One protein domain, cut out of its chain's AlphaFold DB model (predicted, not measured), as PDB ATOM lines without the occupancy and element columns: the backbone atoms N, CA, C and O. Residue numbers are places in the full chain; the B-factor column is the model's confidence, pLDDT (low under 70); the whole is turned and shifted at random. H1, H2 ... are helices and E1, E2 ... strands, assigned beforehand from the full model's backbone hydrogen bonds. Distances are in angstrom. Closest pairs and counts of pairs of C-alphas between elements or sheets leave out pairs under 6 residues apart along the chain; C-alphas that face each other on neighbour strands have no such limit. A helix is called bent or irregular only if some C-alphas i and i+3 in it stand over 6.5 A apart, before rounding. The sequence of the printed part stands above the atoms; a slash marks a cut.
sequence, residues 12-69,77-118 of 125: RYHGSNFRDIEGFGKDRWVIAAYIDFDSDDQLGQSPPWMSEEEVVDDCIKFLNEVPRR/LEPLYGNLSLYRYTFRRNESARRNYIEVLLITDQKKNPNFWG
ATOM      1  N   ARG A  12     163.327 137.977 164.941       95.06
ATOM      2  CA  ARG A  12     162.810 139.057 165.793       95.06
ATOM      3  C   ARG A  12     161.379 138.763 166.210       95.06
ATOM      4  O   ARG A  12     160.562 138.456 165.356       95.06
ATOM      5  N   TYR A  13     161.042 138.957 167.484       96.00
ATOM      6  CA  TYR A  13     159.645 138.888 167.920       96.00
ATOM      7  C   TYR A  13     158.792 139.937 167.206       96.00
ATOM      8  O   TYR A  13     159.132 141.126 167.174       96.00
ATOM      9  N   HIS A  14     157.679 139.485 166.644       94.44
ATOM     10  CA  HIS A  14     156.766 140.322 165.894       94.44
ATOM     11  C   HIS A  14     155.915 141.180 166.842       94.44
ATOM     12  O   HIS A  14     155.507 140.742 167.916       94.44
ATOM     13  N   GLY A  15     155.692 142.441 166.458       89.50
ATOM     14  CA  GLY A  15     155.049 143.443 167.314       89.50
ATOM     15  C   GLY A  15     153.521 143.500 167.227       89.50
ATOM     16  O   GLY A  15     152.899 144.183 168.037       89.50
ATOM     17  N   SER A  16     152.928 142.837 166.235       89.56
ATOM     18  CA  SER A  16     151.476 142.806 166.032       89.56
ATOM     19  C   SER A  16     150.764 141.830 166.964       89.56
ATOM     20  O   SER A  16     151.386 140.973 167.588       89.56
ATOM     21  N   ASN A  17     149.439 141.955 167.011       87.88
ATOM     22  CA  ASN A  17     148.566 141.052 167.743       87.88
ATOM     23  C   ASN A  17     148.064 139.929 166.819       87.88
ATOM     24  O   ASN A  17     147.422 140.222 165.812       87.88
ATOM     25  N   PHE A  18     148.347 138.675 167.173       90.25
ATOM     26  CA  PHE A  18     147.966 137.478 166.416       90.25
ATOM     27  C   PHE A  18     146.879 136.707 167.170       90.25
ATOM     28  O   PHE A  18     147.113 135.638 167.730       90.25
ATOM     29  N   ARG A  19     145.690 137.314 167.258       86.25
ATOM     30  CA  ARG A  19     144.558 136.804 168.058       86.25
ATOM     31  C   ARG A  19     143.993 135.475 167.556       86.25
ATOM     32  O   ARG A  19     143.279 134.803 168.286       86.25
ATOM     33  N   ASP A  20     144.276 135.143 166.306       93.69
ATOM     34  CA  ASP A  20     143.928 133.892 165.642       93.69
ATOM     35  C   ASP A  20     144.806 132.711 166.088       93.69
ATOM     36  O   ASP A  20     144.462 131.560 165.834       93.69
ATOM     37  N   ILE A  21     145.912 132.977 166.787       91.69
ATOM     38  CA  ILE A  21     146.794 131.946 167.331       91.69
ATOM     39  C   ILE A  21     146.377 131.650 168.773       91.69
ATOM     40  O   ILE A  21     146.583 132.456 169.683       91.69
ATOM     41  N   GLU A  22     145.830 130.457 168.997       92.69
ATOM     42  CA  GLU A  22     145.519 129.973 170.342       92.69
ATOM     43  C   GLU A  22     146.784 129.970 171.217       92.69
ATOM     44  O   GLU A  22     147.818 129.430 170.820       92.69
ATOM     45  N   GLY A  23     146.710 130.599 172.395       91.62
ATOM     46  CA  GLY A  23     147.842 130.717 173.323       91.62
ATOM     47  C   GLY A  23     148.775 131.915 173.079       91.62
ATOM     48  O   GLY A  23     149.727 132.135 173.840       91.62
ATOM     49  N   PHE A  24     148.507 132.742 172.058       93.81
ATOM     50  CA  PHE A  24     149.323 133.925 171.783       93.81
ATOM     51  C   PHE A  24     149.416 134.864 172.993       93.81
ATOM     52  O   PHE A  24     148.422 135.216 173.621       93.81
ATOM     53  N   GLY A  25     150.638 135.274 173.333       90.75
ATOM     54  CA  GLY A  25     150.908 136.175 174.453       90.75
ATOM     55  C   GLY A  25     150.993 135.493 175.823       90.75
ATOM     56  O   GLY A  25     151.435 136.137 176.784       90.75
ATOM     57  N   LYS A  26     150.649 134.201 175.916       93.00
ATOM     58  CA  LYS A  26     150.719 133.392 177.140       93.00
ATOM     59  C   LYS A  26     151.822 132.340 177.066       93.00
ATOM     60  O   LYS A  26     152.750 132.396 177.871       93.00
ATOM     61  N   ASP A  27     151.710 131.418 176.117       93.69
ATOM     62  CA  ASP A  27     152.632 130.301 175.881       93.69
ATOM     63  C   ASP A  27     153.105 130.219 174.422       93.69
ATOM     64  O   ASP A  27     154.000 129.435 174.118       93.69
ATOM     65  N   ARG A  28     152.570 131.066 173.535       95.00
ATOM     66  CA  ARG A  28     153.007 131.182 172.140       95.00
ATOM     67  C   ARG A  28     153.303 132.620 171.744       95.00
ATOM     68  O   ARG A  28     152.632 133.562 172.173       95.00
ATOM     69  N   TRP A  29     154.290 132.798 170.874       96.06
ATOM     70  CA  TRP A  29     154.673 134.094 170.310       96.06
ATOM     71  C   TRP A  29     155.070 133.952 168.852       96.06
ATOM     72  O   TRP A  29     155.527 132.899 168.435       96.06
ATOM     73  N   VAL A  30     154.946 135.034 168.087       96.50
ATOM     74  CA  VAL A  30     155.352 135.053 166.680       96.50
ATOM     75  C   VAL A  30     156.695 135.749 166.539       96.50
ATOM     76  O   VAL A  30     156.920 136.817 167.115       96.50
ATOM     77  N   ILE A  31     157.576 135.159 165.744       96.69
ATOM     78  CA  ILE A  31     158.825 135.752 165.285       96.69
ATOM     79  C   ILE A  31     158.786 135.949 163.768       96.69
ATOM     80  O   ILE A  31     158.169 135.177 163.046       96.69
ATOM     81  N   ALA A  32     159.465 136.986 163.294       95.19
ATOM     82  CA  ALA A  32     159.795 137.183 161.894       95.19
ATOM     83  C   ALA A  32     161.259 136.805 161.658       95.19
ATOM     84  O   ALA A  32     162.142 137.216 162.423       95.19
ATOM     85  N   ALA A  33     161.508 136.049 160.596       93.50
ATOM     86  CA  ALA A  33     162.838 135.696 160.125       93.50
ATOM     87  C   ALA A  33     162.887 135.736 158.593       93.50
ATOM     88  O   ALA A  33     161.857 135.806 157.920       93.50
ATOM     89  N   TYR A  34     164.104 135.707 158.060       89.94
ATOM     90  CA  TYR A  34     164.361 135.625 156.629       89.94
ATOM     91  C   TYR A  34     165.112 134.329 156.352       89.94
ATOM     92  O   TYR A  34     166.057 134.004 157.074       89.94
ATOM     93  N   ILE A  35     164.683 133.606 155.325       86.56
ATOM     94  CA  ILE A  35     165.438 132.495 154.754       86.56
ATOM     95  C   ILE A  35     166.064 133.031 153.472       86.56
ATOM     96  O   ILE A  35     165.355 133.338 152.512       86.56
ATOM     97  N   ASP A  36     167.378 133.224 153.504       78.38
ATOM     98  CA  ASP A  36     168.150 133.687 152.357       78.38
ATOM     99  C   ASP A  36     168.513 132.498 151.462       78.38
ATOM    100  O   ASP A  36     168.943 131.454 151.955       78.38
ATOM    101  N   PHE A  37     168.393 132.690 150.148       69.75
ATOM    102  CA  PHE A  37     168.848 131.738 149.139       69.75
ATOM    103  C   PHE A  37     169.897 132.421 148.273       69.75
ATOM    104  O   PHE A  37     169.643 133.505 147.734       69.75
ATOM    105  N   ASP A  38     171.066 131.799 148.116       60.50
ATOM    106  CA  ASP A  38     172.053 132.312 147.173       60.50
ATOM    107  C   ASP A  38     171.491 132.213 145.750       60.50
ATOM    108  O   ASP A  38     171.071 131.157 145.262       60.50
ATOM    109  N   SER A  39     171.431 133.375 145.104       50.94
ATOM    110  CA  SER A  39     170.753 133.600 143.830       50.94
ATOM    111  C   SER A  39     171.400 132.893 142.645       50.94
ATOM    112  O   SER A  39     170.736 132.755 141.620       50.94
ATOM    113  N   ASP A  40     172.662 132.478 142.769       52.81
ATOM    114  CA  ASP A  40     173.406 131.838 141.682       52.81
ATOM    115  C   ASP A  40     173.254 130.306 141.651       52.81
ATOM    116  O   ASP A  40     173.469 129.726 140.590       52.81
ATOM    117  N   ASP A  41     172.793 129.646 142.726       49.03
ATOM    118  CA  ASP A  41     172.787 128.172 142.764       49.03
ATOM    119  C   ASP A  41     171.467 127.484 143.141       49.03
ATOM    120  O   ASP A  41     171.338 126.309 142.832       49.03
ATOM    121  N   GLN A  42     170.451 128.114 143.752       48.88
ATOM    122  CA  GLN A  42     169.426 127.287 144.436       48.88
ATOM    123  C   GLN A  42     167.954 127.459 144.075       48.88
ATOM    124  O   GLN A  42     167.172 126.603 144.458       48.88
ATOM    125  N   LEU A  43     167.535 128.441 143.279       49.69
ATOM    126  CA  LEU A  43     166.152 128.454 142.750       49.69
ATOM    127  C   LEU A  43     166.065 127.988 141.290       49.69
ATOM    128  O   LEU A  43     165.001 127.579 140.844       49.69
ATOM    129  N   GLY A  44     167.193 127.983 140.572       46.66
ATOM    130  CA  GLY A  44     167.337 127.291 139.286       46.66
ATOM    131  C   GLY A  44     167.798 125.831 139.418       46.66
ATOM    132  O   GLY A  44     167.613 125.067 138.478       46.66
ATOM    133  N   GLN A  45     168.375 125.452 140.570       46.28
ATOM    134  CA  GLN A  45     168.779 124.072 140.904       46.28
ATOM    135  C   GLN A  45     168.118 123.536 142.180       46.28
ATOM    136  O   GLN A  45     168.494 122.464 142.656       46.28
ATOM    137  N   SER A  46     167.105 124.229 142.724       49.28
ATOM    138  CA  SER A  46     166.094 123.496 143.488       49.28
ATOM    139  C   SER A  46     165.635 122.387 142.557       49.28
ATOM    140  O   SER A  46     165.386 122.664 141.375       49.28
ATOM    141  N   PRO A  47     165.600 121.134 143.022       50.62
ATOM    142  CA  PRO A  47     165.093 120.089 142.176       50.62
ATOM    143  C   PRO A  47     163.743 120.534 141.609       50.62
ATOM    144  O   PRO A  47     162.967 121.127 142.358       50.62
ATOM    145  N   PRO A  48     163.430 120.288 140.325       54.31
ATOM    146  CA  PRO A  48     162.197 120.778 139.695       54.31
ATOM    147  C   PRO A  48     160.900 120.317 140.391       54.31
ATOM    148  O   PRO A  48     159.809 120.671 139.957       54.31
ATOM    149  N   TRP A  49     161.020 119.516 141.451       54.06
ATOM    150  CA  TRP A  49     159.959 118.981 142.282       54.06
ATOM    151  C   TRP A  49     159.824 119.625 143.671       54.06
ATOM    152  O   TRP A  49     158.906 119.225 144.372       54.06
ATOM    153  N   MET A  50     160.693 120.554 144.096       66.25
ATOM    154  CA  MET A  50     160.619 121.130 145.448       66.25
ATOM    155  C   MET A  50     160.009 122.536 145.434       66.25
ATOM    156  O   MET A  50     160.542 123.469 144.832       66.25
ATOM    157  N   SER A  51     158.867 122.671 146.095       78.81
ATOM    158  CA  SER A  51     158.124 123.915 146.273       78.81
ATOM    159  C   SER A  51     158.724 124.800 147.374       78.81
ATOM    160  O   SER A  51     159.411 124.331 148.279       78.81
ATOM    161  N   GLU A  52     158.427 126.101 147.333       78.19
ATOM    162  CA  GLU A  52     158.829 127.057 148.380       78.19
ATOM    163  C   GLU A  52     158.337 126.630 149.774       78.19
ATOM    164  O   GLU A  52     159.025 126.840 150.770       78.19
ATOM    165  N   GLU A  53     157.152 126.018 149.835       83.38
ATOM    166  CA  GLU A  53     156.562 125.496 151.068       83.38
ATOM    167  C   GLU A  53     157.388 124.344 151.646       83.38
ATOM    168  O   GLU A  53     157.706 124.367 152.833       83.38
ATOM    169  N   GLU A  54     157.801 123.383 150.815       84.31
ATOM    170  CA  GLU A  54     158.649 122.261 151.242       84.31
ATOM    171  C   GLU A  54     160.002 122.741 151.763       84.31
ATOM    172  O   GLU A  54     160.477 122.259 152.790       84.31
ATOM    173  N   VAL A  55     160.592 123.746 151.113       84.31
ATOM    174  CA  VAL A  55     161.837 124.362 151.585       84.31
ATOM    175  C   VAL A  55     161.654 124.968 152.976       84.31
ATOM    176  O   VAL A  55     162.496 124.775 153.855       84.31
ATOM    177  N   VAL A  56     160.562 125.706 153.197       88.31
ATOM    178  CA  VAL A  56     160.260 126.305 154.503       88.31
ATOM    179  C   VAL A  56     160.026 125.221 155.557       88.31
ATOM    180  O   VAL A  56     160.570 125.326 156.657       88.31
ATOM    181  N   ASP A  57     159.257 124.185 155.231       90.06
ATOM    182  CA  ASP A  57     158.933 123.087 156.143       90.06
ATOM    183  C   ASP A  57     160.185 122.299 156.554       90.06
ATOM    184  O   ASP A  57     160.431 122.095 157.743       90.06
ATOM    185  N   ASP A  58     161.049 121.945 155.601       87.50
ATOM    186  CA  ASP A  58     162.299 121.236 155.886       87.50
ATOM    187  C   ASP A  58     163.276 122.092 156.701       87.50
ATOM    188  O   ASP A  58     163.926 121.590 157.625       87.50
ATOM    189  N   CYS A  59     163.322 123.403 156.446       88.56
ATOM    190  CA  CYS A  59     164.074 124.331 157.288       88.56
ATOM    191  C   CYS A  59     163.537 124.347 158.728       88.56
ATOM    192  O   CYS A  59     164.320 124.299 159.677       88.56
ATOM    193  N   ILE A  60     162.214 124.394 158.920       90.88
ATOM    194  CA  ILE A  60     161.596 124.379 160.257       90.88
ATOM    195  C   ILE A  60     161.870 123.052 160.966       90.88
ATOM    196  O   ILE A  60     162.258 123.068 162.136       90.88
ATOM    197  N   LYS A  61     161.730 121.916 160.272       90.25
ATOM    198  CA  LYS A  61     162.060 120.589 160.814       90.25
ATOM    199  C   LYS A  61     163.496 120.546 161.313       90.25
ATOM    200  O   LYS A  61     163.712 120.187 162.465       90.25
ATOM    201  N   PHE A  62     164.446 120.984 160.487       89.06
ATOM    202  CA  PHE A  62     165.858 121.039 160.853       89.06
ATOM    203  C   PHE A  62     166.109 121.933 162.077       89.06
ATOM    204  O   PHE A  62     166.840 121.553 162.988       89.06
ATOM    205  N   LEU A  63     165.480 123.112 162.145       88.44
ATOM    206  CA  LEU A  63     165.636 124.029 163.281       88.44
ATOM    207  C   LEU A  63     165.003 123.510 164.583       88.44
ATOM    208  O   LEU A  63     165.442 123.907 165.668       88.44
ATOM    209  N   ASN A  64     164.003 122.634 164.479       90.25
ATOM    210  CA  ASN A  64     163.373 121.954 165.608       90.25
ATOM    211  C   ASN A  64     164.130 120.704 166.070       90.25
ATOM    212  O   ASN A  64     163.792 120.152 167.119       90.25
ATOM    213  N   GLU A  65     165.141 120.238 165.331       86.88
ATOM    214  CA  GLU A  65     165.922 119.085 165.763       86.88
ATOM    215  C   GLU A  65     166.667 119.393 167.065       86.88
ATOM    216  O   GLU A  65     167.428 120.357 167.197       86.88
ATOM    217  N   VAL A  66     166.457 118.527 168.055       78.75
ATOM    218  CA  VAL A  66     167.177 118.605 169.321       78.75
ATOM    219  C   VAL A  66     168.646 118.249 169.060       78.75
ATOM    220  O   VAL A  66     168.924 117.179 168.508       78.75
ATOM    221  N   PRO A  67     169.611 119.093 169.469       74.69
ATOM    222  CA  PRO A  67     171.021 118.799 169.260       74.69
ATOM    223  C   PRO A  67     171.408 117.458 169.900       74.69
ATOM    224  O   PRO A  67     170.876 117.055 170.937       74.69
ATOM    225  N   ARG A  68     172.358 116.741 169.284       71.25
ATOM    226  CA  ARG A  68     172.803 115.433 169.789       71.25
ATOM    227  C   ARG A  68     173.339 115.569 171.217       71.25
ATOM    228  O   ARG A  68     174.300 116.304 171.450       71.25
ATOM    229  N   ARG A  69     172.750 114.817 172.156       69.44
ATOM    230  CA  ARG A  69     173.193 114.759 173.560       69.44
ATOM    231  C   ARG A  69     174.665 114.363 173.643       69.44
ATOM    232  O   ARG A  69     175.070 113.354 173.061       69.44
ATOM    233  N   LEU A  77     167.932 118.418 176.355       74.00
ATOM    234  CA  LEU A  77     168.237 119.415 175.345       74.00
ATOM    235  C   LEU A  77     166.916 119.851 174.721       74.00
ATOM    236  O   LEU A  77     166.120 119.016 174.301       74.00
ATOM    237  N   GLU A  78     166.702 121.156 174.682       80.44
ATOM    238  CA  GLU A  78     165.611 121.776 173.942       80.44
ATOM    239  C   GLU A  78     166.146 122.238 172.578       80.44
ATOM    240  O   GLU A  78     167.349 122.517 172.459       80.44
ATOM    241  N   PRO A  79     165.289 122.341 171.549       86.31
ATOM    242  CA  PRO A  79     165.674 122.957 170.289       86.31
ATOM    243  C   PRO A  79     166.208 124.378 170.508       86.31
ATOM    244  O   PRO A  79     165.742 125.116 171.382       86.31
ATOM    245  N   LEU A  80     167.174 124.792 169.684       86.44
ATOM    246  CA  LEU A  80     167.894 126.064 169.847       86.44
ATOM    247  C   LEU A  80     166.967 127.296 169.858       86.44
ATOM    248  O   LEU A  80     167.276 128.322 170.475       86.44
ATOM    249  N   TYR A  81     165.837 127.186 169.166       88.94
ATOM    250  CA  TYR A  81     164.861 128.247 168.941       88.94
ATOM    251  C   TYR A  81     163.500 127.985 169.613       88.94
ATOM    252  O   TYR A  81     162.548 128.736 169.387       88.94
ATOM    253  N   GLY A  82     163.417 126.948 170.455       89.06
ATOM    254  CA  GLY A  82     162.143 126.384 170.902       89.06
ATOM    255  C   GLY A  82     161.450 125.594 169.793       89.06
ATOM    256  O   GLY A  82     162.026 125.378 168.727       89.06
ATOM    257  N   ASN A  83     160.213 125.173 170.037       92.94
ATOM    258  CA  ASN A  83     159.406 124.517 169.014       92.94
ATOM    259  C   ASN A  83     158.845 125.566 168.055       92.94
ATOM    260  O   ASN A  83     157.968 126.355 168.415       92.94
ATOM    261  N   LEU A  84     159.369 125.574 166.834       94.38
ATOM    262  CA  LEU A  84     158.931 126.433 165.748       94.38
ATOM    263  C   LEU A  84     157.799 125.775 164.956       94.38
ATOM    264  O   LEU A  84     157.863 124.599 164.613       94.38
ATOM    265  N   SER A  85     156.777 126.547 164.610       94.69
ATOM    266  CA  SER A  85     155.762 126.139 163.631       94.69
ATOM    267  C   SER A  85     155.474 127.275 162.661       94.69
ATOM    268  O   SER A  85     155.604 128.451 163.005       94.69
ATOM    269  N   LEU A  86     155.134 126.934 161.420       95.12
ATOM    270  CA  LEU A  86     154.857 127.921 160.385       95.12
ATOM    271  C   LEU A  86     153.529 128.631 160.667       95.12
ATOM    272  O   LEU A  86     152.504 127.979 160.841       95.12
ATOM    273  N   TYR A  87     153.540 129.964 160.674       95.12
ATOM    274  CA  TYR A  87     152.314 130.767 160.649       95.12
ATOM    275  C   TYR A  87     152.017 131.271 159.240       95.12
ATOM    276  O   TYR A  87     150.908 131.131 158.732       95.12
ATOM    277  N   ARG A  88     153.019 131.883 158.603       94.44
ATOM    278  CA  ARG A  88     152.896 132.447 157.259       94.44
ATOM    279  C   ARG A  88     154.268 132.572 156.623       94.44
ATOM    280  O   ARG A  88     155.229 132.884 157.317       94.44
ATOM    281  N   TYR A  89     154.346 132.441 155.308       93.50
ATOM    282  CA  TYR A  89     155.528 132.828 154.549       93.50
ATOM    283  C   TYR A  89     155.158 133.733 153.371       93.50
ATOM    284  O   TYR A  89     153.990 133.866 152.993       93.50
ATOM    285  N   THR A  90     156.138 134.449 152.831       90.12
ATOM    286  CA  THR A  90     155.998 135.263 151.623       90.12
ATOM    287  C   THR A  90     157.321 135.268 150.875       90.12
ATOM    288  O   THR A  90     158.347 135.678 151.416       90.12
ATOM    289  N   PHE A  91     157.292 134.835 149.618       85.19
ATOM    290  CA  PHE A  91     158.457 134.888 148.748       85.19
ATOM    291  C   PHE A  91     158.692 136.314 148.241       85.19
ATOM    292  O   PHE A  91     157.766 137.002 147.795       85.19
ATOM    293  N   ARG A  92     159.942 136.776 148.311       82.62
ATOM    294  CA  ARG A  92     160.361 138.085 147.811       82.62
ATOM    295  C   ARG A  92     161.503 137.923 146.820       82.62
ATOM    296  O   ARG A  92     162.560 137.374 147.130       82.62
ATOM    297  N   ARG A  93     161.301 138.492 145.631       76.69
ATOM    298  CA  ARG A  93     162.326 138.616 144.598       76.69
ATOM    299  C   ARG A  93     162.865 140.039 144.601       76.69
ATOM    300  O   ARG A  93     162.112 140.975 144.340       76.69
ATOM    301  N   ASN A  94     164.151 140.217 144.893       69.12
ATOM    302  CA  ASN A  94     164.793 141.521 144.770       69.12
ATOM    303  C   ASN A  94     165.586 141.586 143.461       69.12
ATOM    304  O   ASN A  94     166.739 141.153 143.397       69.12
ATOM    305  N   GLU A  95     164.958 142.135 142.420       64.19
ATOM    306  CA  GLU A  95     165.566 142.274 141.090       64.19
ATOM    307  C   GLU A  95     166.801 143.188 141.103       64.19
ATOM    308  O   GLU A  95     167.761 142.942 140.376       64.19
ATOM    309  N   SER A  96     166.826 144.206 141.970       65.69
ATOM    310  CA  SER A  96     167.948 145.148 142.062       65.69
ATOM    311  C   SER A  96     169.139 144.600 142.850       65.69
ATOM    312  O   SER A  96     170.279 144.939 142.545       65.69
ATOM    313  N   ALA A  97     168.898 143.764 143.864       63.50
ATOM    314  CA  ALA A  97     169.945 143.230 144.739       63.50
ATOM    315  C   ALA A  97     170.419 141.820 144.358       63.50
ATOM    316  O   ALA A  97     171.293 141.295 145.045       63.50
ATOM    317  N   ARG A  98     169.836 141.204 143.314       64.94
ATOM    318  CA  ARG A  98     170.042 139.789 142.953       64.94
ATOM    319  C   ARG A  98     169.967 138.873 144.177       64.94
ATOM    320  O   ARG A  98     170.813 138.020 144.365       64.94
ATOM    321  N   ARG A  99     168.995 139.078 145.062       67.44
ATOM    322  CA  ARG A  99     168.802 138.201 146.224       67.44
ATOM    323  C   ARG A  99     167.346 137.806 146.311       67.44
ATOM    324  O   ARG A  99     166.464 138.666 146.290       67.44
ATOM    325  N   ASN A 100     167.121 136.504 146.392       77.62
ATOM    326  CA  ASN A 100     165.813 135.939 146.660       77.62
ATOM    327  C   ASN A 100     165.796 135.539 148.127       77.62
ATOM    328  O   ASN A 100     166.757 134.952 148.624       77.62
ATOM    329  N   TYR A 101     164.718 135.876 148.814       83.31
ATOM    330  CA  TYR A 101     164.556 135.512 150.209       83.31
ATOM    331  C   TYR A 101     163.092 135.206 150.494       83.31
ATOM    332  O   TYR A 101     162.185 135.748 149.855       83.31
ATOM    333  N   ILE A 102     162.859 134.331 151.465       87.81
ATOM    334  CA  ILE A 102     161.524 134.061 151.991       87.81
ATOM    335  C   ILE A 102     161.396 134.774 153.330       87.81
ATOM    336  O   ILE A 102     162.180 134.559 154.254       87.81
ATOM    337  N   GLU A 103     160.390 135.634 153.434       91.56
ATOM    338  CA  GLU A 103     159.948 136.206 154.701       91.56
ATOM    339  C   GLU A 103     159.087 135.161 155.404       91.56
ATOM    340  O   GLU A 103     158.053 134.766 154.867       91.56
ATOM    341  N   VAL A 104     159.491 134.709 156.590       94.50
ATOM    342  CA  VAL A 104     158.714 133.749 157.382       94.50
ATOM    343  C   VAL A 104     158.255 134.370 158.693       94.50
ATOM    344  O   VAL A 104     159.008 135.050 159.394       94.50
ATOM    345  N   LEU A 105     156.998 134.108 159.031       96.50
ATOM    346  CA  LEU A 105     156.441 134.268 160.361       96.50
ATOM    347  C   LEU A 105     156.315 132.880 160.982       96.50
ATOM    348  O   LEU A 105     155.595 132.025 160.463       96.50
ATOM    349  N   LEU A 106     157.019 132.675 162.091       96.31
ATOM    350  CA  LEU A 106     157.043 131.411 162.819       96.31
ATOM    351  C   LEU A 106     156.486 131.617 164.223       96.31
ATOM    352  O   LEU A 106     156.739 132.641 164.857       96.31
ATOM    353  N   ILE A 107     155.751 130.634 164.716       96.50
ATOM    354  CA  ILE A 107     155.300 130.560 166.102       96.50
ATOM    355  C   ILE A 107     156.379 129.850 166.908       96.50
ATOM    356  O   ILE A 107     156.872 128.817 166.477       96.50
ATOM    357  N   THR A 108     156.721 130.389 168.073       95.81
ATOM    358  CA  THR A 108     157.627 129.790 169.058       95.81
ATOM    359  C   THR A 108     156.922 129.669 170.406       95.81
ATOM    360  O   THR A 108     156.107 130.522 170.773       95.81
ATOM    361  N   ASP A 109     157.270 128.633 171.161       94.94
ATOM    362  CA  ASP A 109     156.872 128.410 172.555       94.94
ATOM    363  C   ASP A 109     157.780 129.133 173.568       94.94
ATOM    364  O   ASP A 109     157.591 129.049 174.783       94.94
ATOM    365  N   GLN A 110     158.769 129.896 173.093       94.06
ATOM    366  CA  GLN A 110     159.684 130.637 173.951       94.06
ATOM    367  C   GLN A 110     159.375 132.132 173.946       94.06
ATOM    368  O   GLN A 110     159.548 132.829 172.946       94.06
ATOM    369  N   LYS A 111     159.021 132.681 175.115       93.50
ATOM    370  CA  LYS A 111     158.784 134.128 175.299       93.50
ATOM    371  C   LYS A 111     160.032 134.976 175.101       93.50
ATOM    372  O   LYS A 111     159.954 136.149 174.736       93.50
ATOM    373  N   LYS A 112     161.189 134.422 175.444       93.44
ATOM    374  CA  LYS A 112     162.476 135.107 175.381       93.44
ATOM    375  C   LYS A 112     163.551 134.102 175.002       93.44
ATOM    376  O   LYS A 112     163.906 133.260 175.817       93.44
ATOM    377  N   ASN A 113     164.114 134.267 173.813       92.50
ATOM    378  CA  ASN A 113     165.263 133.507 173.343       92.50
ATOM    379  C   ASN A 113     166.411 134.481 172.993       92.50
ATOM    380  O   ASN A 113     166.166 135.475 172.304       92.50
ATOM    381  N   PRO A 114     167.652 134.254 173.465       90.94
ATOM    382  CA  PRO A 114     168.797 135.129 173.180       90.94
ATOM    383  C   PRO A 114     169.161 135.225 171.689       90.94
ATOM    384  O   PRO A 114     169.759 136.228 171.282       90.94
ATOM    385  N   ASN A 115     168.773 134.225 170.894       90.50
ATOM    386  CA  ASN A 115     168.961 134.161 169.446       90.50
ATOM    387  C   ASN A 115     167.915 134.987 168.675       90.50
ATOM    388  O   ASN A 115     168.002 135.107 167.451       90.50
ATOM    389  N   PHE A 116     166.951 135.601 169.372       92.62
ATOM    390  CA  PHE A 116     165.968 136.505 168.786       92.62
ATOM    391  C   PHE A 116     166.117 137.939 169.298       92.62
ATOM    392  O   PHE A 116     166.508 138.209 170.435       92.62
ATOM    393  N   TRP A 117     165.776 138.893 168.436       91.56
ATOM    394  CA  TRP A 117     165.644 140.297 168.798       91.56
ATOM    395  C   TRP A 117     164.321 140.555 169.513       91.56
ATOM    396  O   TRP A 117     163.246 140.216 169.015       91.56
ATOM    397  N   GLY A 118     164.400 141.252 170.645       91.56
ATOM    398  CA  GLY A 118     163.234 141.625 171.441       91.56
ATOM    399  C   GLY A 118     162.771 140.508 172.375       91.56
ATOM    400  O   GLY A 118     163.566 139.696 172.841       91.56
TER     401      GLY A 118
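This is residues 12 to 69 and 77 to 118 of the 125 residues of an uncharacterized protein of bacterium (UniProt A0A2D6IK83). A strongly twisted sheet of three long antiparallel strands has a single helix, H1, slantwise over one face, and the other face has no named helix on it. E2, at one edge, is sharply bent, and long loops make up much of the rest: residues 12 to 28 lead into E1, and residues 38 to 51 lead from the end of E1 back to H1. The printed part has 100 residues, with one named helix and three named strands in the chain order E1, H1, E2, E3; the sheet order is E1, E3, E2. The class is mixed, helices and strands, with 43 of the residues in named elements, under half. The whole is only just compact, close to loose, with a radius of gyration of the C-alphas of 14.9 A and spans of 41 by 36 by 24 A.

The inner strand of the sheet is E3, residues 99 to 108. On one side of it is the edge strand E1, residues 29 to 37, antiparallel at 157 degrees; N 31 and O 106 are 2.8 A apart, within hydrogen-bond range, and so are N 104 and O 33, at 2.9 A. On the other side is the edge strand E2, residues 84 to 94, antiparallel at 162 degrees and forming a hairpin with E3; N 90 and O 103 are within hydrogen-bond range at 2.8 A, as are N 107 and O 85 at 2.8 A. E2 bends by 74 degrees at residue 87. H1, residues 52 to 64, is on the sheet at a height of 7.4 A, in two layers, a helix on one face of a sheet. It lies over E3, slantwise to the strands at 52 degrees on the local plane, and is only just not over E2, with 2 of its C-alphas falling there. The closest C-alphas of H1 and E2 are those of Asn 64 and Leu 84, 6.3 A apart. In H1 every O i to N i+4 pair is within hydrogen-bond range.

E3 is 26.8 A from first to last C-alpha and ends with C-alpha 108 at (157.627, 129.790, 169.058). E1 is 25.6 A long and begins with C-alpha 29 at (154.673, 134.094, 170.310). E2 is 26.5 A long. H1, 18.5 A long, begins with C-alpha 52 at (158.829, 127.057, 148.380).

The two C-alphas farthest apart are those of Arg 69 and Ser 96, at 44.1 A. Residues 70 to 76 are not printed, and C-alphas 69 and 77 are 7.0 A apart across this cut, which falls in the link from H1 to E2. The link from E1 to H1 is long, with 14 residues, and that from E2 to E3 is tight, with 4. The mean pLDDT of the printed part is 82.8; residues 37 to 50, residue 69 and residues 94 to 99 are under 70.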